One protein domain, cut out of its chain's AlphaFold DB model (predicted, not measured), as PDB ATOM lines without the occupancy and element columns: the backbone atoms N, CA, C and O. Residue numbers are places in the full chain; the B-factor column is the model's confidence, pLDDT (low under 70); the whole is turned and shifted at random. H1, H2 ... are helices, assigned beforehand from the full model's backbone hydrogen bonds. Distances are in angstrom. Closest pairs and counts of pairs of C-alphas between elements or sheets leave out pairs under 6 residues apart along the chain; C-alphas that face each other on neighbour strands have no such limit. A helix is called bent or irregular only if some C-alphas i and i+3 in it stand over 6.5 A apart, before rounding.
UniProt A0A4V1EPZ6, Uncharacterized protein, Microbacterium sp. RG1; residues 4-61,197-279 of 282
ATOM      1  N   LEU A   4      28.966 -23.704  -1.478       38.22
ATOM      2  CA  LEU A   4      28.028 -23.472  -2.589       38.22
ATOM      3  C   LEU A   4      26.560 -23.381  -2.139       38.22
ATOM      4  O   LEU A   4      25.782 -22.697  -2.785       38.22
ATOM      5  N   HIS A   5      26.185 -23.992  -1.012       42.09
ATOM      6  CA  HIS A   5      24.809 -23.920  -0.496       42.09
ATOM      7  C   HIS A   5      24.492 -22.630   0.272       42.09
ATOM      8  O   HIS A   5      23.322 -22.319   0.471       42.09
ATOM      9  N   GLY A   6      25.508 -21.861   0.683       48.72
ATOM     10  CA  GLY A   6      25.298 -20.594   1.390       48.72
ATOM     11  C   GLY A   6      24.779 -19.483   0.475       48.72
ATOM     12  O   GLY A   6      23.872 -18.756   0.862       48.72
ATOM     13  N   GLY A   7      25.304 -19.396  -0.752       55.25
ATOM     14  CA  GLY A   7      24.931 -18.345  -1.707       55.25
ATOM     15  C   GLY A   7      23.506 -18.482  -2.244       55.25
ATOM     16  O   GLY A   7      22.807 -17.481  -2.366       55.25
ATOM     17  N   ASP A   8      23.050 -19.711  -2.498       58.59
ATOM     18  CA  ASP A   8      21.691 -19.962  -2.995       58.59
ATOM     19  C   ASP A   8      20.636 -19.712  -1.906       58.59
ATOM     20  O   ASP A   8      19.576 -19.151  -2.180       58.59
ATOM     21  N   ALA A   9      20.947 -20.067  -0.654       64.19
ATOM     22  CA  ALA A   9      20.088 -19.787   0.493       64.19
ATOM     23  C   ALA A   9      20.019 -18.283   0.810       64.19
ATOM     24  O   ALA A   9      18.943 -17.766   1.096       64.19
ATOM     25  N   GLU A  10      21.143 -17.567   0.710       65.75
ATOM     26  CA  GLU A  10      21.207 -16.112   0.904       65.75
ATOM     27  C   GLU A  10      20.469 -15.359  -0.218       65.75
ATOM     28  O   GLU A  10      19.720 -14.418   0.047       65.75
ATOM     29  N   ALA A  11      20.597 -15.817  -1.468       66.62
ATOM     30  CA  ALA A  11      19.841 -15.276  -2.593       66.62
ATOM     31  C   ALA A  11      18.333 -15.526  -2.433       66.62
ATOM     32  O   ALA A  11      17.548 -14.589  -2.577       66.62
ATOM     33  N   ALA A  12      17.923 -16.746  -2.069       69.25
ATOM     34  CA  ALA A  12      16.520 -17.078  -1.823       69.25
ATOM     35  C   ALA A  12      15.922 -16.261  -0.663       69.25
ATOM     36  O   ALA A  12      14.815 -15.738  -0.791       69.25
ATOM     37  N   ALA A  13      16.671 -16.082   0.430       73.31
ATOM     38  CA  ALA A  13      16.264 -15.228   1.544       73.31
ATOM     39  C   ALA A  13      16.109 -13.759   1.112       73.31
ATOM     40  O   ALA A  13      15.121 -13.116   1.455       73.31
ATOM     41  N   SER A  14      17.031 -13.244   0.290       75.62
ATOM     42  CA  SER A  14      16.953 -11.865  -0.210       75.62
ATOM     43  C   SER A  14      15.752 -11.614  -1.134       75.62
ATOM     44  O   SER A  14      15.181 -10.524  -1.112       75.62
ATOM     45  N   VAL A  15      15.340 -12.622  -1.913       81.00
ATOM     46  CA  VAL A  15      14.127 -12.565  -2.745       81.00
ATOM     47  C   VAL A  15      12.883 -12.554  -1.862       81.00
ATOM     48  O   VAL A  15      12.019 -11.700  -2.046       81.00
ATOM     49  N   ALA A  16      12.823 -13.442  -0.867       84.25
ATOM     50  CA  ALA A  16      11.703 -13.507   0.069       84.25
ATOM     51  C   ALA A  16      11.520 -12.191   0.848       84.25
ATOM     52  O   ALA A  16      10.398 -11.705   0.972       84.25
ATOM     53  N   ASP A  17      12.614 -11.574   1.305       86.69
ATOM     54  CA  ASP A  17      12.579 -10.277   1.992       86.69
ATOM     55  C   ASP A  17      12.067  -9.148   1.080       86.69
ATOM     56  O   ASP A  17      11.289  -8.292   1.511       86.69
ATOM     57  N   ARG A  18      12.473  -9.147  -0.195       87.50
ATOM     58  CA  ARG A  18      12.012  -8.170  -1.192       87.50
ATOM     59  C   ARG A  18      10.529  -8.338  -1.506       87.50
ATOM     60  O   ARG A  18       9.819  -7.338  -1.588       87.50
ATOM     61  N   ASP A  19      10.060  -9.571  -1.675       90.00
ATOM     62  CA  ASP A  19       8.657  -9.854  -1.983       90.00
ATOM     63  C   ASP A  19       7.746  -9.550  -0.781       90.00
ATOM     64  O   ASP A  19       6.653  -9.009  -0.960       90.00
ATOM     65  N   LEU A  20       8.224  -9.799   0.445       91.69
ATOM     66  CA  LEU A  20       7.554  -9.393   1.682       91.69
ATOM     67  C   LEU A  20       7.396  -7.875   1.752       91.69
ATOM     68  O   LEU A  20       6.286  -7.386   1.960       91.69
ATOM     69  N   GLU A  21       8.480  -7.115   1.575       91.12
ATOM     70  CA  GLU A  21       8.407  -5.654   1.659       91.12
ATOM     71  C   GLU A  21       7.566  -5.055   0.532       91.12
ATOM     72  O   GLU A  21       6.797  -4.127   0.772       91.12
ATOM     73  N   TYR A  22       7.643  -5.616  -0.676       91.88
ATOM     74  CA  TYR A  22       6.773  -5.220  -1.778       91.88
ATOM     75  C   TYR A  22       5.295  -5.464  -1.436       91.88
ATOM     76  O   TYR A  22       4.478  -4.549  -1.548       91.88
ATOM     77  N   GLY A  23       4.951  -6.666  -0.963       91.81
ATOM     78  CA  GLY A  23       3.588  -7.012  -0.559       91.81
ATOM     79  C   GLY A  23       3.061  -6.121   0.567       91.81
ATOM     80  O   GLY A  23       1.925  -5.652   0.501       91.81
ATOM     81  N   LEU A  24       3.906  -5.816   1.555       94.00
ATOM     82  CA  LEU A  24       3.583  -4.918   2.661       94.00
ATOM     83  C   LEU A  24       3.303  -3.491   2.167       94.00
ATOM     84  O   LEU A  24       2.285  -2.901   2.521       94.00
ATOM     85  N   LEU A  25       4.168  -2.938   1.312       93.12
ATOM     86  CA  LEU A  25       3.961  -1.604   0.747       93.12
ATOM     87  C   LEU A  25       2.665  -1.540  -0.076       93.12
ATOM     88  O   LEU A  25       1.912  -0.576   0.050       93.12
ATOM     89  N   VAL A  26       2.369  -2.568  -0.878       95.12
ATOM     90  CA  VAL A  26       1.120  -2.650  -1.655       95.12
ATOM     91  C   VAL A  26      -0.104  -2.713  -0.742       95.12
ATOM     92  O   VAL A  26      -1.069  -1.989  -0.985       95.12
ATOM     93  N   PHE A  27      -0.060  -3.521   0.321       94.88
ATOM     94  CA  PHE A  27      -1.142  -3.627   1.302       94.88
ATOM     95  C   PHE A  27      -1.467  -2.273   1.953       94.88
ATOM     96  O   PHE A  27      -2.633  -1.912   2.086       94.88
ATOM     97  N   TYR A  28      -0.443  -1.472   2.251       93.94
ATOM     98  CA  TYR A  28      -0.575  -0.121   2.812       93.94
ATOM     99  C   TYR A  28      -0.825   0.990   1.768       93.94
ATOM    100  O   TYR A  28      -0.689   2.186   2.064       93.94
ATOM    101  N   GLY A  29      -1.191   0.615   0.535       94.25
ATOM    102  CA  GLY A  29      -1.553   1.539  -0.543       94.25
ATOM    103  C   GLY A  29      -0.369   2.257  -1.202       94.25
ATOM    104  O   GLY A  29      -0.567   3.213  -1.941       94.25
ATOM    105  N   MET A  30       0.867   1.812  -0.968       93.50
ATOM    106  CA  MET A  30       2.101   2.408  -1.501       93.50
ATOM    107  C   MET A  30       2.619   1.670  -2.740       93.50
ATOM    108  O   MET A  30       3.826   1.526  -2.934       93.50
ATOM    109  N   ARG A  31       1.710   1.203  -3.600       94.62
ATOM    110  CA  ARG A  31       2.065   0.438  -4.802       94.62
ATOM    111  C   ARG A  31       3.000   1.206  -5.738       94.62
ATOM    112  O   ARG A  31       4.000   0.650  -6.165       94.62
ATOM    113  N   GLU A  32       2.729   2.484  -5.995       94.25
ATOM    114  CA  GLU A  32       3.577   3.312  -6.868       94.25
ATOM    115  C   GLU A  32       5.005   3.471  -6.326       94.25
ATOM    116  O   GLU A  32       5.971   3.487  -7.089       94.25
ATOM    117  N   LEU A  33       5.152   3.556  -4.999       92.75
ATOM    118  CA  LEU A  33       6.461   3.590  -4.352       92.75
ATOM    119  C   LEU A  33       7.167   2.237  -4.498       92.75
ATOM    120  O   LEU A  33       8.341   2.213  -4.850       92.75
ATOM    121  N   ALA A  34       6.462   1.130  -4.255       91.31
ATOM    122  CA  ALA A  34       7.017  -0.218  -4.359       91.31
ATOM    123  C   ALA A  34       7.466  -0.554  -5.792       91.31
ATOM    124  O   ALA A  34       8.588  -1.029  -5.991       91.31
ATOM    125  N   ASP A  35       6.624  -0.251  -6.784       93.50
ATOM    126  CA  ASP A  35       6.919  -0.425  -8.209       93.50
ATOM    127  C   ASP A  35       8.099   0.461  -8.624       93.50
ATOM    128  O   ASP A  35       9.094  -0.038  -9.153       93.50
ATOM    129  N   GLY A  36       8.052   1.754  -8.280       93.12
ATOM    130  CA  GLY A  36       9.126   2.699  -8.585       93.12
ATOM    131  C   GLY A  36      10.471   2.303  -7.972       93.12
ATOM    132  O   GLY A  36      11.488   2.350  -8.654       93.12
ATOM    133  N   LEU A  37      10.497   1.858  -6.710       91.56
ATOM    134  CA  LEU A  37      11.723   1.379  -6.062       91.56
ATOM    135  C   LEU A  37      12.268   0.116  -6.728       91.56
ATOM    136  O   LEU A  37      13.478   0.007  -6.917       91.56
ATOM    137  N   SER A  38      11.396  -0.830  -7.083       89.56
ATOM    138  CA  SER A  38      11.802  -2.065  -7.760       89.56
ATOM    139  C   SER A  38      12.412  -1.767  -9.134       89.56
ATOM    140  O   SER A  38      13.482  -2.291  -9.461       89.56
ATOM    141  N   ASP A  39      11.769  -0.903  -9.920       92.06
ATOM    142  CA  ASP A  39      12.234  -0.529 -11.255       92.06
ATOM    143  C   ASP A  39      13.525   0.290 -11.211       92.06
ATOM    144  O   ASP A  39      14.472  -0.022 -11.944       92.06
ATOM    145  N   ASP A  40      13.606   1.280 -10.322       91.56
ATOM    146  CA  ASP A  40      14.781   2.141 -10.192       91.56
ATOM    147  C   ASP A  40      15.988   1.369  -9.653       91.56
ATOM    148  O   ASP A  40      17.089   1.501 -10.192       91.56
ATOM    149  N   ALA A  41      15.799   0.493  -8.660       87.06
ATOM    150  CA  ALA A  41      16.874  -0.349  -8.138       87.06
ATOM    151  C   ALA A  41      17.388  -1.340  -9.201       87.06
ATOM    152  O   ALA A  41      18.601  -1.522  -9.358       87.06
ATOM    153  N   ALA A  42      16.490  -1.933  -9.996       87.00
ATOM    154  CA  ALA A  42      16.873  -2.796 -11.113       87.00
ATOM    155  C   ALA A  42      17.575  -2.010 -12.238       87.00
ATOM    156  O   ALA A  42      18.549  -2.484 -12.834       87.00
ATOM    157  N   ALA A  43      17.107  -0.800 -12.552       87.81
ATOM    158  CA  ALA A  43      17.725   0.075 -13.542       87.81
ATOM    159  C   ALA A  43      19.128   0.529 -13.112       87.81
ATOM    160  O   ALA A  43      20.044   0.519 -13.943       87.81
ATOM    161  N   LEU A  44      19.300   0.860 -11.832       87.62
ATOM    162  CA  LEU A  44      20.573   1.197 -11.204       87.62
ATOM    163  C   LEU A  44      21.563   0.027 -11.298       87.62
ATOM    164  O   LEU A  44      22.653   0.195 -11.846       87.62
ATOM    165  N   SER A  45      21.155  -1.177 -10.888       84.50
ATOM    166  CA  SER A  45      21.982  -2.390 -10.989       84.50
ATOM    167  C   SER A  45      22.454  -2.648 -12.432       84.50
ATOM    168  O   SER A  45      23.656  -2.734 -12.708       84.50
ATOM    169  N   ARG A  46      21.529  -2.620 -13.406       84.88
ATOM    170  CA  ARG A  46      21.855  -2.771 -14.839       84.88
ATOM    171  C   ARG A  46      22.752  -1.654 -15.375       84.88
ATOM    172  O   ARG A  46      23.501  -1.864 -16.334       84.88
ATOM    173  N   ARG A  47      22.631  -0.428 -14.862       86.94
ATOM    174  CA  ARG A  47      23.486   0.697 -15.266       86.94
ATOM    175  C   ARG A  47      24.909   0.498 -14.750       86.94
ATOM    176  O   ARG A  47      25.828   0.516 -15.568       86.94
ATOM    177  N   MET A  48      25.076   0.193 -13.466       83.62
ATOM    178  CA  MET A  48      26.396  -0.023 -12.863       83.62
ATOM    179  C   MET A  48      27.100  -1.249 -13.418       83.62
ATOM    180  O   MET A  48      28.305  -1.214 -13.643       83.62
ATOM    181  N   GLU A  49      26.370  -2.317 -13.737       82.31
ATOM    182  CA  GLU A  49      26.947  -3.461 -14.437       82.31
ATOM    183  C   GLU A  49      27.497  -3.052 -15.814       82.31
ATOM    184  O   GLU A  49      28.635  -3.376 -16.163       82.31
ATOM    185  N   ARG A  50      26.723  -2.290 -16.598       83.31
ATOM    186  CA  ARG A  50      27.164  -1.797 -17.912       83.31
ATOM    187  C   ARG A  50      28.369  -0.867 -17.794       83.31
ATOM    188  O   ARG A  50      29.272  -0.947 -18.629       83.31
ATOM    189  N   GLU A  51      28.406  -0.008 -16.786       83.12
ATOM    190  CA  GLU A  51      29.510   0.922 -16.541       83.12
ATOM    191  C   GLU A  51      30.762   0.209 -16.038       83.12
ATOM    192  O   GLU A  51      31.833   0.417 -16.607       83.12
ATOM    193  N   ALA A  52      30.637  -0.733 -15.102       79.19
ATOM    194  CA  ALA A  52      31.731  -1.600 -14.674       79.19
ATOM    195  C   ALA A  52      32.307  -2.385 -15.864       79.19
ATOM    196  O   ALA A  52      33.522  -2.387 -16.081       79.19
ATOM    197  N   LYS A  53      31.451  -2.957 -16.724       74.56
ATOM    198  CA  LYS A  53      31.881  -3.613 -17.972       74.56
ATOM    199  C   LYS A  53      32.606  -2.645 -18.903       74.56
ATOM    200  O   LYS A  53      33.630  -3.012 -19.477       74.56
ATOM    201  N   ARG A  54      32.121  -1.412 -19.075       79.25
ATOM    202  CA  ARG A  54      32.794  -0.387 -19.898       79.25
ATOM    203  C   ARG A  54      34.151   0.008 -19.315       79.25
ATOM    204  O   ARG A  54      35.110   0.093 -20.077       79.25
ATOM    205  N   SER A  55      34.253   0.199 -18.004       78.25
ATOM    206  CA  SER A  55      35.492   0.563 -17.305       78.25
ATOM    207  C   SER A  55      36.528  -0.557 -17.378       78.25
ATOM    208  O   SER A  55      37.668  -0.315 -17.776       78.25
ATOM    209  N   ALA A  56      36.112  -1.805 -17.141       74.25
ATOM    210  CA  ALA A  56      36.957  -2.974 -17.354       74.25
ATOM    211  C   ALA A  56      37.380  -3.108 -18.832       74.25
ATOM    212  O   ALA A  56      38.542  -3.383 -19.112       74.25
ATOM    213  N   ARG A  57      36.494  -2.823 -19.801       69.06
ATOM    214  CA  ARG A  57      36.825  -2.804 -21.246       69.06
ATOM    215  C   ARG A  57      37.807  -1.709 -21.634       69.06
ATOM    216  O   ARG A  57      38.662  -1.963 -22.472       69.06
ATOM    217  N   ARG A  58      37.705  -0.507 -21.072       71.56
ATOM    218  CA  ARG A  58      38.631   0.593 -21.381       71.56
ATOM    219  C   ARG A  58      40.033   0.310 -20.857       71.56
ATOM    220  O   ARG A  58      40.998   0.569 -21.563       71.56
ATOM    221  N   ARG A  59      40.134  -0.241 -19.645       69.62
ATOM    222  CA  ARG A  59      41.423  -0.486 -18.987       69.62
ATOM    223  C   ARG A  59      42.066  -1.818 -19.381       69.62
ATOM    224  O   ARG A  59      43.281  -1.879 -19.507       69.62
ATOM    225  N   PHE A  60      41.260  -2.858 -19.600       64.62
ATOM    226  CA  PHE A  60      41.727  -4.233 -19.825       64.62
ATOM    227  C   PHE A  60      41.247  -4.857 -21.152       64.62
ATOM    228  O   PHE A  60      41.465  -6.045 -21.392       64.62
ATOM    229  N   GLY A  61      40.591  -4.088 -22.031       53.94
ATOM    230  CA  GLY A  61      40.133  -4.550 -23.349       53.94
ATOM    231  C   GLY A  61      41.262  -4.856 -24.342       53.94
ATOM    232  O   GLY A  61      42.422  -4.945 -23.964       53.94
ATOM    233  N   ALA A 197      47.631 -12.771 -16.312       55.19
ATOM    234  CA  ALA A 197      46.392 -13.504 -16.067       55.19
ATOM    235  C   ALA A 197      45.688 -13.014 -14.792       55.19
ATOM    236  O   ALA A 197      44.471 -12.853 -14.800       55.19
ATOM    237  N   ALA A 198      46.451 -12.724 -13.732       59.78
ATOM    238  CA  ALA A 198      45.935 -12.154 -12.491       59.78
ATOM    239  C   ALA A 198      45.324 -10.755 -12.697       59.78
ATOM    240  O   ALA A 198      44.315 -10.442 -12.073       59.78
ATOM    241  N   GLU A 199      45.874  -9.940 -13.600       59.88
ATOM    242  CA  GLU A 199      45.324  -8.624 -13.960       59.88
ATOM    243  C   GLU A 199      43.960  -8.720 -14.659       59.88
ATOM    244  O   GLU A 199      43.030  -8.003 -14.288       59.88
ATOM    245  N   VAL A 200      43.799  -9.640 -15.619       58.72
ATOM    246  CA  VAL A 200      42.499  -9.910 -16.270       58.72
ATOM    247  C   VAL A 200      41.497 -10.455 -15.253       58.72
ATOM    248  O   VAL A 200      40.333 -10.059 -15.223       58.72
ATOM    249  N   ASP A 201      41.977 -11.324 -14.369       58.12
ATOM    250  CA  ASP A 201      41.201 -11.926 -13.297       58.12
ATOM    251  C   ASP A 201      40.769 -10.905 -12.222       58.12
ATOM    252  O   ASP A 201      39.723 -11.102 -11.592       58.12
ATOM    253  N   ALA A 202      41.536  -9.824 -12.036       65.12
ATOM    254  CA  ALA A 202      41.262  -8.713 -11.123       65.12
ATOM    255  C   ALA A 202      40.479  -7.556 -11.773       65.12
ATOM    256  O   ALA A 202      39.961  -6.693 -11.056       65.12
ATOM    257  N   ALA A 203      40.349  -7.540 -13.104       67.69
ATOM    258  CA  ALA A 203      39.710  -6.462 -13.859       67.69
ATOM    259  C   ALA A 203      38.262  -6.201 -13.420       67.69
ATOM    260  O   ALA A 203      37.861  -5.047 -13.269       67.69
ATOM    261  N   TRP A 204      37.491  -7.266 -13.165       68.38
ATOM    262  CA  TRP A 204      36.110  -7.144 -12.696       68.38
ATOM    263  C   TRP A 204      36.035  -6.582 -11.275       68.38
ATOM    264  O   TRP A 204      35.323  -5.612 -11.042       68.38
ATOM    265  N   SER A 205      36.822  -7.121 -10.337       69.06
ATOM    266  CA  SER A 205      36.855  -6.616  -8.957       69.06
ATOM    267  C   SER A 205      37.314  -5.160  -8.874       69.06
ATOM    268  O   SER A 205      36.774  -4.396  -8.082       69.06
ATOM    269  N   TRP A 206      38.267  -4.759  -9.719       78.56
ATOM    270  CA  TRP A 206      38.708  -3.371  -9.820       78.56
ATOM    271  C   TRP A 206      37.604  -2.463 -10.379       78.56
ATOM    272  O   TRP A 206      37.372  -1.379  -9.851       78.56
ATOM    273  N   ALA A 207      36.900  -2.906 -11.423       77.31
ATOM    274  CA  ALA A 207      35.829  -2.122 -12.025       77.31
ATOM    275  C   ALA A 207      34.625  -1.967 -11.087       77.31
ATOM    276  O   ALA A 207      34.076  -0.875 -10.996       77.31
ATOM    277  N   VAL A 208      34.261  -3.022 -10.352       75.75
ATOM    278  CA  VAL A 208      33.241  -2.953  -9.295       75.75
ATOM    279  C   VAL A 208      33.672  -1.971  -8.206       75.75
ATOM    280  O   VAL A 208      32.899  -1.086  -7.859       75.75
ATOM    281  N   ALA A 209      34.922  -2.048  -7.733       78.38
ATOM    282  CA  ALA A 209      35.442  -1.117  -6.729       78.38
ATOM    283  C   ALA A 209      35.418   0.348  -7.204       78.38
ATOM    284  O   ALA A 209      35.135   1.239  -6.412       78.38
ATOM    285  N   GLN A 210      35.663   0.609  -8.493       83.06
ATOM    286  CA  GLN A 210      35.549   1.960  -9.051       83.06
ATOM    287  C   GLN A 210      34.116   2.491  -9.113       83.06
ATOM    288  O   GLN A 210      33.931   3.698  -9.003       83.06
ATOM    289  N   GLN A 211      33.126   1.629  -9.350       84.75
ATOM    290  CA  GLN A 211      31.724   2.053  -9.453       84.75
ATOM    291  C   GLN A 211      31.006   2.071  -8.099       84.75
ATOM    292  O   GLN A 211      29.921   2.635  -7.999       84.75
ATOM    293  N   LEU A 212      31.608   1.487  -7.056       83.00
ATOM    294  CA  LEU A 212      31.002   1.389  -5.730       83.00
ATOM    295  C   LEU A 212      30.607   2.756  -5.133       83.00
ATOM    296  O   LEU A 212      29.476   2.849  -4.668       83.00
ATOM    297  N   PRO A 213      31.422   3.831  -5.214       85.88
ATOM    298  CA  PRO A 213      31.023   5.136  -4.676       85.88
ATOM    299  C   PRO A 213      29.804   5.739  -5.387       85.88
ATOM    300  O   PRO A 213      28.892   6.244  -4.736       85.88
ATOM    301  N   SER A 214      29.751   5.653  -6.722       86.38
ATOM    302  CA  SER A 214      28.599   6.121  -7.507       86.38
ATOM    303  C   SER A 214      27.344   5.317  -7.176       86.38
ATOM    304  O   SER A 214      26.260   5.876  -7.030       86.38
ATOM    305  N   PHE A 215      27.496   4.001  -7.016       86.81
ATOM    306  CA  PHE A 215      26.408   3.115  -6.626       86.81
ATOM    307  C   PHE A 215      25.882   3.421  -5.219       86.81
ATOM    308  O   PHE A 215      24.672   3.483  -5.023       86.81
ATOM    309  N   GLU A 216      26.768   3.643  -4.245       87.06
ATOM    310  CA  GLU A 216      26.389   4.011  -2.876       87.06
ATOM    311  C   GLU A 216      25.642   5.342  -2.832       87.06
ATOM    312  O   GLU A 216      24.624   5.434  -2.146       87.06
ATOM    313  N   HIS A 217      26.089   6.333  -3.607       91.00
ATOM    314  CA  HIS A 217      25.403   7.617  -3.714       91.00
ATOM    315  C   HIS A 217      23.979   7.465  -4.264       91.00
ATOM    316  O   HIS A 217      23.027   7.974  -3.677       91.00
ATOM    317  N   GLU A 218      23.798   6.716  -5.352       89.88
ATOM    318  CA  GLU A 218      22.462   6.490  -5.911       89.88
ATOM    319  C   GLU A 218      21.560   5.650  -5.004       89.88
ATOM    320  O   GLU A 218      20.352   5.879  -4.934       89.88
ATOM    321  N   ARG A 219      22.142   4.695  -4.277       88.19
ATOM    322  CA  ARG A 219      21.418   3.927  -3.266       88.19
ATOM    323  C   ARG A 219      20.904   4.833  -2.149       88.19
ATOM    324  O   ARG A 219      19.794   4.621  -1.667       88.19
ATOM    325  N   GLU A 220      21.681   5.839  -1.763       91.44
ATOM    326  CA  GLU A 220      21.261   6.821  -0.767       91.44
ATOM    327  C   GLU A 220      20.112   7.695  -1.285       91.44
ATOM    328  O   GLU A 220      19.125   7.866  -0.580       91.44
ATOM    329  N   LEU A 221      20.132   8.109  -2.558       92.44
ATOM    330  CA  LEU A 221      19.000   8.821  -3.175       92.44
ATOM    331  C   LEU A 221      17.700   7.993  -3.164       92.44
ATOM    332  O   LEU A 221      16.607   8.536  -2.966       92.44
ATOM    333  N   LEU A 222      17.797   6.670  -3.356       91.75
ATOM    334  CA  LEU A 222      16.646   5.768  -3.229       91.75
ATOM    335  C   LEU A 222      16.148   5.688  -1.780       91.75
ATOM    336  O   LEU A 222      14.939   5.749  -1.555       91.75
ATOM    337  N   ARG A 223      17.050   5.622  -0.794       92.00
ATOM    338  CA  ARG A 223      16.684   5.653   0.633       92.00
ATOM    339  C   ARG A 223      16.048   6.974   1.040       92.00
ATOM    340  O   ARG A 223      15.028   6.964   1.716       92.00
ATOM    341  N   GLU A 224      16.570   8.100   0.573       94.19
ATOM    342  CA  GLU A 224      15.973   9.418   0.796       94.19
ATOM    343  C   GLU A 224      14.563   9.513   0.202       94.19
ATOM    344  O   GLU A 224      13.687  10.178   0.757       94.19
ATOM    345  N   ARG A 225      14.304   8.853  -0.935       92.88
ATOM    346  CA  ARG A 225      12.952   8.766  -1.505       92.88
ATOM    347  C   ARG A 225      12.013   7.960  -0.606       92.88
ATOM    348  O   ARG A 225      10.889   8.408  -0.388       92.88
ATOM    349  N   VAL A 226      12.470   6.828  -0.066       92.69
ATOM    350  CA  VAL A 226      11.717   6.049   0.934       92.69
ATOM    351  C   VAL A 226      11.445   6.911   2.167       92.69
ATOM    352  O   VAL A 226      10.291   7.095   2.544       92.69
ATOM    353  N   ALA A 227      12.479   7.525   2.742       93.56
ATOM    354  CA  ALA A 227      12.364   8.379   3.919       93.56
ATOM    355  C   ALA A 227      11.365   9.523   3.717       93.56
ATOM    356  O   ALA A 227      10.513   9.745   4.572       93.56
ATOM    357  N   ARG A 228      11.391  10.200   2.562       92.88
ATOM    358  CA  ARG A 228      10.411  11.246   2.229       92.88
ATOM    359  C   ARG A 228       8.982  10.715   2.127       92.88
ATOM    360  O   ARG A 228       8.067  11.385   2.595       92.88
ATOM    361  N   ALA A 229       8.787   9.532   1.545       90.69
ATOM    362  CA  ALA A 229       7.464   8.921   1.447       90.69
ATOM    363  C   ALA A 229       6.895   8.546   2.827       90.69
ATOM    364  O   ALA A 229       5.707   8.735   3.071       90.69
ATOM    365  N   PHE A 230       7.745   8.075   3.744       91.94
ATOM    366  CA  PHE A 230       7.346   7.718   5.110       91.94
ATOM    367  C   PHE A 230       7.256   8.915   6.067       91.94
ATOM    368  O   PHE A 230       6.465   8.877   7.005       91.94
ATOM    369  N   ALA A 231       7.998  10.001   5.827       89.88
ATOM    370  CA  ALA A 231       7.933  11.217   6.644       89.88
ATOM    371  C   ALA A 231       6.560  11.910   6.577       89.88
ATOM    372  O   ALA A 231       6.150  12.567   7.529       89.88
ATOM    373  N   ALA A 232       5.841  11.753   5.463       84.81
ATOM    374  CA  ALA A 232       4.500  12.303   5.278       84.81
ATOM    375  C   ALA A 232       3.382  11.424   5.876       84.81
ATOM    376  O   ALA A 232       2.210  11.793   5.791       84.81
ATOM    377  N   ARG A 233       3.715  10.257   6.451       90.31
ATOM    378  CA  ARG A 233       2.746   9.266   6.934       90.31
ATOM    379  C   ARG A 233       2.682   9.203   8.456       90.31
ATOM    380  O   ARG A 233       3.690   9.306   9.148       90.31
ATOM    381  N   THR A 234       1.477   8.971   8.972       90.25
ATOM    382  CA  THR A 234       1.202   8.818  10.409       90.25
ATOM    383  C   THR A 234       1.214   7.361  10.876       90.25
ATOM    384  O   THR A 234       1.364   7.104  12.065       90.25
ATOM    385  N   ASP A 235       1.094   6.400   9.959       91.44
ATOM    386  CA  ASP A 235       1.013   4.960  10.230       91.44
ATOM    387  C   ASP A 235       2.354   4.220  10.068       91.44
ATOM    388  O   ASP A 235       2.406   2.997  10.177       91.44
ATOM    389  N   THR A 236       3.460   4.945   9.871       89.62
ATOM    390  CA  THR A 236       4.817   4.392   9.697       89.62
ATOM    391  C   THR A 236       5.200   3.382  10.785       89.62
ATOM    392  O   THR A 236       5.760   2.330  10.478       89.62
ATOM    393  N   GLY A 237       4.858   3.661  12.048       89.19
ATOM    394  CA  GLY A 237       5.124   2.749  13.164       89.19
ATOM    395  C   GLY A 237       4.388   1.410  13.040       89.19
ATOM    396  O   GLY A 237       4.984   0.365  13.300       89.19
ATOM    397  N   SER A 238       3.133   1.425  12.580       91.44
ATOM    398  CA  SER A 238       2.332   0.214  12.354       91.44
ATOM    399  C   SER A 238       2.903  -0.631  11.219       91.44
ATOM    400  O   SER A 238       3.039  -1.840  11.359       91.44
ATOM    401  N   ILE A 239       3.339   0.008  10.131       91.56
ATOM    402  CA  ILE A 239       3.948  -0.689   8.989       91.56
ATOM    403  C   ILE A 239       5.248  -1.392   9.415       91.56
ATOM    404  O   ILE A 239       5.500  -2.535   9.031       91.56
ATOM    405  N   ILE A 240       6.077  -0.733  10.232       90.88
ATOM    406  CA  ILE A 240       7.313  -1.324  10.771       90.88
ATOM    407  C   ILE A 240       6.997  -2.500  11.705       90.88
ATOM    408  O   ILE A 240       7.668  -3.534  11.628       90.88
ATOM    409  N   ALA A 241       5.985  -2.364  12.565       90.12
ATOM    410  CA  ALA A 241       5.547  -3.436  13.455       90.12
ATOM    411  C   ALA A 241       5.057  -4.659  12.663       90.12
ATOM    412  O   ALA A 241       5.504  -5.774  12.935       90.12
ATOM    413  N   ASP A 242       4.240  -4.448  11.629       91.50
ATOM    414  CA  ASP A 242       3.740  -5.517  10.765       91.50
ATOM    415  C   ASP A 242       4.883  -6.217  10.027       91.50
ATOM    416  O   ASP A 242       4.977  -7.446  10.080       91.50
ATOM    417  N   ARG A 243       5.823  -5.461   9.434       90.62
ATOM    418  CA  ARG A 243       7.036  -6.029   8.816       90.62
ATOM    419  C   ARG A 243       7.772  -6.946   9.788       90.62
ATOM    420  O   ARG A 243       8.126  -8.067   9.432       90.62
ATOM    421  N   ASN A 244       8.026  -6.455  10.998       90.25
ATOM    422  CA  ASN A 244       8.827  -7.153  11.997       90.25
ATOM    423  C   ASN A 244       8.078  -8.324  12.655       90.25
ATOM    424  O   ASN A 244       8.725  -9.191  13.232       90.25
ATOM    425  N   SER A 245       6.746  -8.386  12.551       89.69
ATOM    426  CA  SER A 245       5.973  -9.559  12.982       89.69
ATOM    427  C   SER A 245       6.079 -10.733  11.999       89.69
ATOM    428  O   SER A 245       5.975 -11.887  12.409       89.69
ATOM    429  N   ILE A 246       6.326 -10.445  10.716       86.81
ATOM    430  CA  ILE A 246       6.458 -11.448   9.648       86.81
ATOM    431  C   ILE A 246       7.935 -11.824   9.425       86.81
ATOM    432  O   ILE A 246       8.258 -12.990   9.199       86.81
ATOM    433  N   ARG A 247       8.851 -10.849   9.491       80.88
ATOM    434  CA  ARG A 247      10.283 -11.037   9.208       80.88
ATOM    435  C   ARG A 247      11.072 -11.403  10.464       80.88
ATOM    436  O   ARG A 247      11.081 -10.657  11.438       80.88
ATOM    437  N   THR A 248      11.812 -12.513  10.403       74.88
ATOM    438  CA  THR A 248      12.725 -12.957  11.470       74.88
ATOM    439  C   THR A 248      14.141 -13.145  10.907       74.88
ATOM    440  O   THR A 248      14.302 -13.950   9.990       74.88
ATOM    441  N   PRO A 249      15.179 -12.469  11.439       77.50
ATOM    442  CA  PRO A 249      15.148 -11.533  12.564       77.50
ATOM    443  C   PRO A 249      14.498 -10.187  12.207       77.50
ATOM    444  O   PRO A 249      14.562  -9.732  11.065       77.50
ATOM    445  N   ALA A 250      13.893  -9.543  13.208       78.50
ATOM    446  CA  ALA A 250      13.352  -8.196  13.064       78.50
ATOM    447  C   ALA A 250      14.476  -7.197  12.762       78.50
ATOM    448  O   ALA A 250      15.564  -7.276  13.338       78.50
ATOM    449  N   ILE A 251      14.196  -6.231  11.887       77.75
ATOM    450  CA  ILE A 251      15.138  -5.155  11.580       77.75
ATOM    451  C   ILE A 251      14.679  -3.906  12.316       77.75
ATOM    452  O   ILE A 251      13.649  -3.310  11.980       77.75
ATOM    453  N   ALA A 252      15.433  -3.548  13.351       66.81
ATOM    454  CA  ALA A 252      15.309  -2.255  13.999       66.81
ATOM    455  C   ALA A 252      15.853  -1.174  13.051       66.81
ATOM    456  O   ALA A 252      16.825  -1.403  12.333       66.81
ATOM    457  N   ASP A 253      15.192  -0.020  13.022       73.06
ATOM    458  CA  ASP A 253      15.665   1.226  12.396       73.06
ATOM    459  C   ASP A 253      15.665   1.321  10.857       73.06
ATOM    460  O   ASP A 253      15.800   2.423  10.330       73.06
ATOM    461  N   ALA A 254      15.433   0.231  10.117       82.06
ATOM    462  CA  ALA A 254      15.255   0.296   8.659       82.06
ATOM    463  C   ALA A 254      13.816   0.667   8.274       82.06
ATOM    464  O   ALA A 254      12.863   0.136   8.859       82.06
ATOM    465  N   LEU A 255      13.630   1.472   7.227       87.81
ATOM    466  CA  LEU A 255      12.305   1.724   6.653       87.81
ATOM    467  C   LEU A 255      11.861   0.572   5.730       87.81
ATOM    468  O   LEU A 255      12.695  -0.076   5.092       87.81
ATOM    469  N   PRO A 256      10.553   0.270   5.642       87.81
ATOM    470  CA  PRO A 256      10.048  -0.677   4.650       87.81
ATOM    471  C   PRO A 256      10.368  -0.197   3.222       87.81
ATOM    472  O   PRO A 256      10.151   0.966   2.892       87.81
ATOM    473  N   GLY A 257      10.889  -1.085   2.374       84.00
ATOM    474  CA  GLY A 257      11.405  -0.783   1.034       84.00
ATOM    475  C   GLY A 257      12.930  -0.917   0.925       84.00
ATOM    476  O   GLY A 257      13.464  -1.020  -0.181       84.00
ATOM    477  N   GLU A 258      13.650  -0.969   2.049       87.75
ATOM    478  CA  GLU A 258      15.100  -1.162   2.054       87.75
ATOM    479  C   GLU A 258      15.546  -2.546   1.564       87.75
ATOM    480  O   GLU A 258      16.589  -2.636   0.915       87.75
ATOM    481  N   ALA A 259      14.775  -3.615   1.789       85.94
ATOM    482  CA  ALA A 259      15.094  -4.941   1.252       85.94
ATOM    483  C   ALA A 259      14.968  -4.986  -0.275       85.94
ATOM    484  O   ALA A 259      15.767  -5.654  -0.933       85.94
ATOM    485  N   ILE A 260      14.033  -4.220  -0.851       86.94
ATOM    486  CA  ILE A 260      13.892  -4.076  -2.309       86.94
ATOM    487  C   ILE A 260      15.183  -3.485  -2.903       86.94
ATOM    488  O   ILE A 260      15.724  -4.006  -3.883       86.94
ATOM    489  N   ILE A 261      15.722  -2.439  -2.267       87.00
ATOM    490  CA  ILE A 261      16.983  -1.793  -2.657       87.00
ATOM    491  C   ILE A 261      18.181  -2.732  -2.407       87.00
ATOM    492  O   ILE A 261      19.082  -2.858  -3.248       87.00
ATOM    493  N   ALA A 262      18.210  -3.407  -1.256       82.62
ATOM    494  CA  ALA A 262      19.313  -4.267  -0.836       82.62
ATOM    495  C   ALA A 262      19.461  -5.520  -1.711       82.62
ATOM    496  O   ALA A 262      20.583  -5.855  -2.084       82.62
ATOM    497  N   MET A 263      18.361  -6.169  -2.103       81.31
ATOM    498  CA  MET A 263      18.381  -7.344  -2.986       81.31
ATOM    499  C   MET A 263      19.011  -7.018  -4.349       81.31
ATOM    500  O   MET A 263      19.857  -7.753  -4.853       81.31
ATOM    501  N   GLN A 264      18.652  -5.888  -4.961       73.75
ATOM    502  CA  GLN A 264      19.232  -5.512  -6.258       73.75
ATOM    503  C   GLN A 264      20.712  -5.119  -6.136       73.75
ATOM    504  O   GLN A 264      21.505  -5.359  -7.052       73.75
ATOM    505  N   SER A 265      21.094  -4.579  -4.975       70.19
ATOM    506  CA  SER A 265      22.487  -4.302  -4.622       70.19
ATOM    507  C   SER A 265      23.305  -5.580  -4.448       70.19
ATOM    508  O   SER A 265      24.438  -5.663  -4.928       70.19
ATOM    509  N   SER A 266      22.740  -6.590  -3.781       68.50
ATOM    510  CA  SER A 266      23.417  -7.862  -3.543       68.50
ATOM    511  C   SER A 266      23.622  -8.620  -4.850       68.50
ATOM    512  O   SER A 266      24.733  -9.083  -5.075       68.50
ATOM    513  N   LEU A 267      22.635  -8.644  -5.755       67.06
ATOM    514  CA  LEU A 267      22.746  -9.274  -7.079       67.06
ATOM    515  C   LEU A 267      23.918  -8.725  -7.908       67.06
ATOM    516  O   LEU A 267      24.652  -9.488  -8.542       67.06
ATOM    517  N   TRP A 268      24.145  -7.410  -7.879       68.06
ATOM    518  CA  TRP A 268      25.282  -6.799  -8.572       68.06
ATOM    519  C   TRP A 268      26.629  -7.231  -7.965       68.06
ATOM    520  O   TRP A 268      27.570  -7.572  -8.689       68.06
ATOM    521  N   LEU A 269      26.716  -7.289  -6.631       65.50
ATOM    522  CA  LEU A 269      27.937  -7.645  -5.900       65.50
ATOM    523  C   LEU A 269      28.243  -9.156  -5.926       65.50
ATOM    524  O   LEU A 269      29.407  -9.547  -6.072       65.50
ATOM    525  N   THR A 270      27.232 -10.025  -5.836       62.19
ATOM    526  CA  THR A 270      27.378 -11.493  -5.883       62.19
ATOM    527  C   THR A 270      27.739 -11.987  -7.275       62.19
ATOM    528  O   THR A 270      28.583 -12.878  -7.393       62.19
ATOM    529  N   THR A 271      27.248 -11.331  -8.333       56.22
ATOM    530  CA  THR A 271      27.726 -11.564  -9.707       56.22
ATOM    531  C   THR A 271      29.251 -11.376  -9.804       56.22
ATOM    532  O   THR A 271      29.932 -12.109 -10.521       56.22
ATOM    533  N   GLY A 272      29.834 -10.468  -9.007       48.66
ATOM    534  CA  GLY A 272      31.289 -10.337  -8.870       48.66
ATOM    535  C   GLY A 272      31.971 -11.333  -7.930       48.66
ATOM    536  O   GLY A 272      33.141 -11.659  -8.143       48.66
ATOM    537  N   ARG A 273      31.265 -11.852  -6.919       46.28
ATOM    538  CA  ARG A 273      31.796 -12.809  -5.932       46.28
ATOM    539  C   ARG A 273      31.853 -14.244  -6.472       46.28
ATOM    540  O   ARG A 273      32.873 -14.907  -6.287       46.28
ATOM    541  N   HIS A 274      30.855 -14.694  -7.236       43.47
ATOM    542  CA  HIS A 274      30.866 -16.019  -7.880       43.47
ATOM    543  C   HIS A 274      31.979 -16.166  -8.932       43.47
ATOM    544  O   HIS A 274      32.568 -17.243  -9.081       43.47
ATOM    545  N   ALA A 275      32.369 -15.070  -9.592       37.28
ATOM    546  CA  ALA A 275      33.557 -15.034 -10.450       37.28
ATOM    547  C   ALA A 275      34.876 -15.251  -9.670       37.28
ATOM    548  O   ALA A 275      35.877 -15.673 -10.250       37.28
ATOM    549  N   ARG A 276      34.888 -14.982  -8.355       38.28
ATOM    550  CA  ARG A 276      36.052 -15.126  -7.465       38.28
ATOM    551  C   ARG A 276      36.108 -16.497  -6.782       38.28
ATOM    552  O   ARG A 276      37.200 -17.031  -6.605       38.28
ATOM    553  N   GLU A 277      34.966 -17.071  -6.407       35.09
ATOM    554  CA  GLU A 277      34.893 -18.363  -5.698       35.09
ATOM    555  C   GLU A 277      35.011 -19.584  -6.615       35.09
ATOM    556  O   GLU A 277      35.690 -20.544  -6.251       35.09
ATOM    557  N   SER A 278      34.500 -19.509  -7.849       34.50
ATOM    558  CA  SER A 278      34.753 -20.521  -8.896       34.50
ATOM    559  C   SER A 278      36.239 -20.663  -9.275       34.50
ATOM    560  O   SER A 278      36.616 -21.572 -10.008       34.50
ATOM    561  N   ARG A 279      37.099 -19.770  -8.764       38.28
ATOM    562  CA  ARG A 279      38.543 -19.711  -9.021       38.28
ATOM    563  C   ARG A 279      39.394 -20.328  -7.899       38.28
ATOM    564  O   ARG A 279      40.592 -20.490  -8.093       38.28
TER     565      ARG A 279
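AT A GLANCE: This is residues 4 to 61 and 197 to 279 of the 282 residues of an uncharacterized protein of Microbacterium sp. RG1 (UniProt A0A4V1EPZ6). This is an elongated bundle of long helices: H1 and H2 form a V-shaped helical hairpin, H5 lies in the opening of the V, and the bent helix H3 runs alongside H2 and also touches H5. The short helix H4 stands at one end of the bundle, by the last residues of H1. The printed part has 141 residues with five named helices, H1 to H5 in chain order, and no named strand; its class is all helix. It is only just compact, close to loose, with a radius of gyration of the C-alphas of 17.1 A, and spans 56 by 32 by 21 A.

IN THESE COORDINATES: H1, residues 4 to 27, begins with C-alpha 4 at (28.028, -23.472, -2.589) and is 35.5 A long; it is neither bent nor irregular, but only just: C-alphas 4 and 7 are 6.1 A apart. H2, residues 31 to 60, is 42.7 A long. H3, residues 197 to 231, was assigned as one helix by its hydrogen bonds but is bent, with C-alphas 210 and 213 at 7.1 A. Its arms are H3a, residues 197 to 210, 20.1 A long and irregular, with C-alphas 201 and 204 at 7.0 A, and H3b, residues 213 to 231, 26.4 A long. H4 is residues 236 to 246. H5, residues 258 to 277, is 27.3 A long with a kink of 34 degrees near residue 271, and ends with C-alpha 277 at (34.893, -18.363, -5.698).

HOW THE PARTS SIT: H1, H2, H3a, H3b and H5 form a bundle, a group of helices packed together. H1 and H2 form a hairpin at a tilt of 37 degrees, only just steep, and touch with residues 22 to 26 and 31 to 34 alone; the closest C-alphas are those of Tyr 22 and Ala 34, 5.6 A. H1 touches H5 with residues 14 to 22 alone, opposite ways at a shallow tilt of 16 degrees; the closest C-alphas are those of Arg 18 and Ile 260, 4.6 A. With residues 37 to 49 alone H2 touches H5, the same way at a shallow tilt of 27 degrees; the closest C-alphas are those of Ala 41 and Ile 261, 5.7 A. H2 touches H3b, opposite ways at a shallow tilt of 7 degrees; the closest C-alphas are those of Met 48 and Phe 215, 7.0 A. H4 touches H1 at Leu 24 and Arg 243, the closest C-alphas, 7.1 A, and is apart from H5. Every O i to N i+4 pair is within hydrogen-bond range in H2, H3b and H4, against 19 of 20 in H1, 8 of 10 in H3a and 12 of 16 in H5.

THE WHOLE: The two C-alphas farthest apart are those of Ala 197 and Thr 234, 56.9 A. Residues 62 to 196 are not printed, and C-alphas 61 and 197 are 13.1 A apart across the cut. The link from H4 to H5, 11 residues, is long. The mean pLDDT of the printed part is 78.8, with residues 4 to 12, 197 to 205 and 266 to 279 among those under 70.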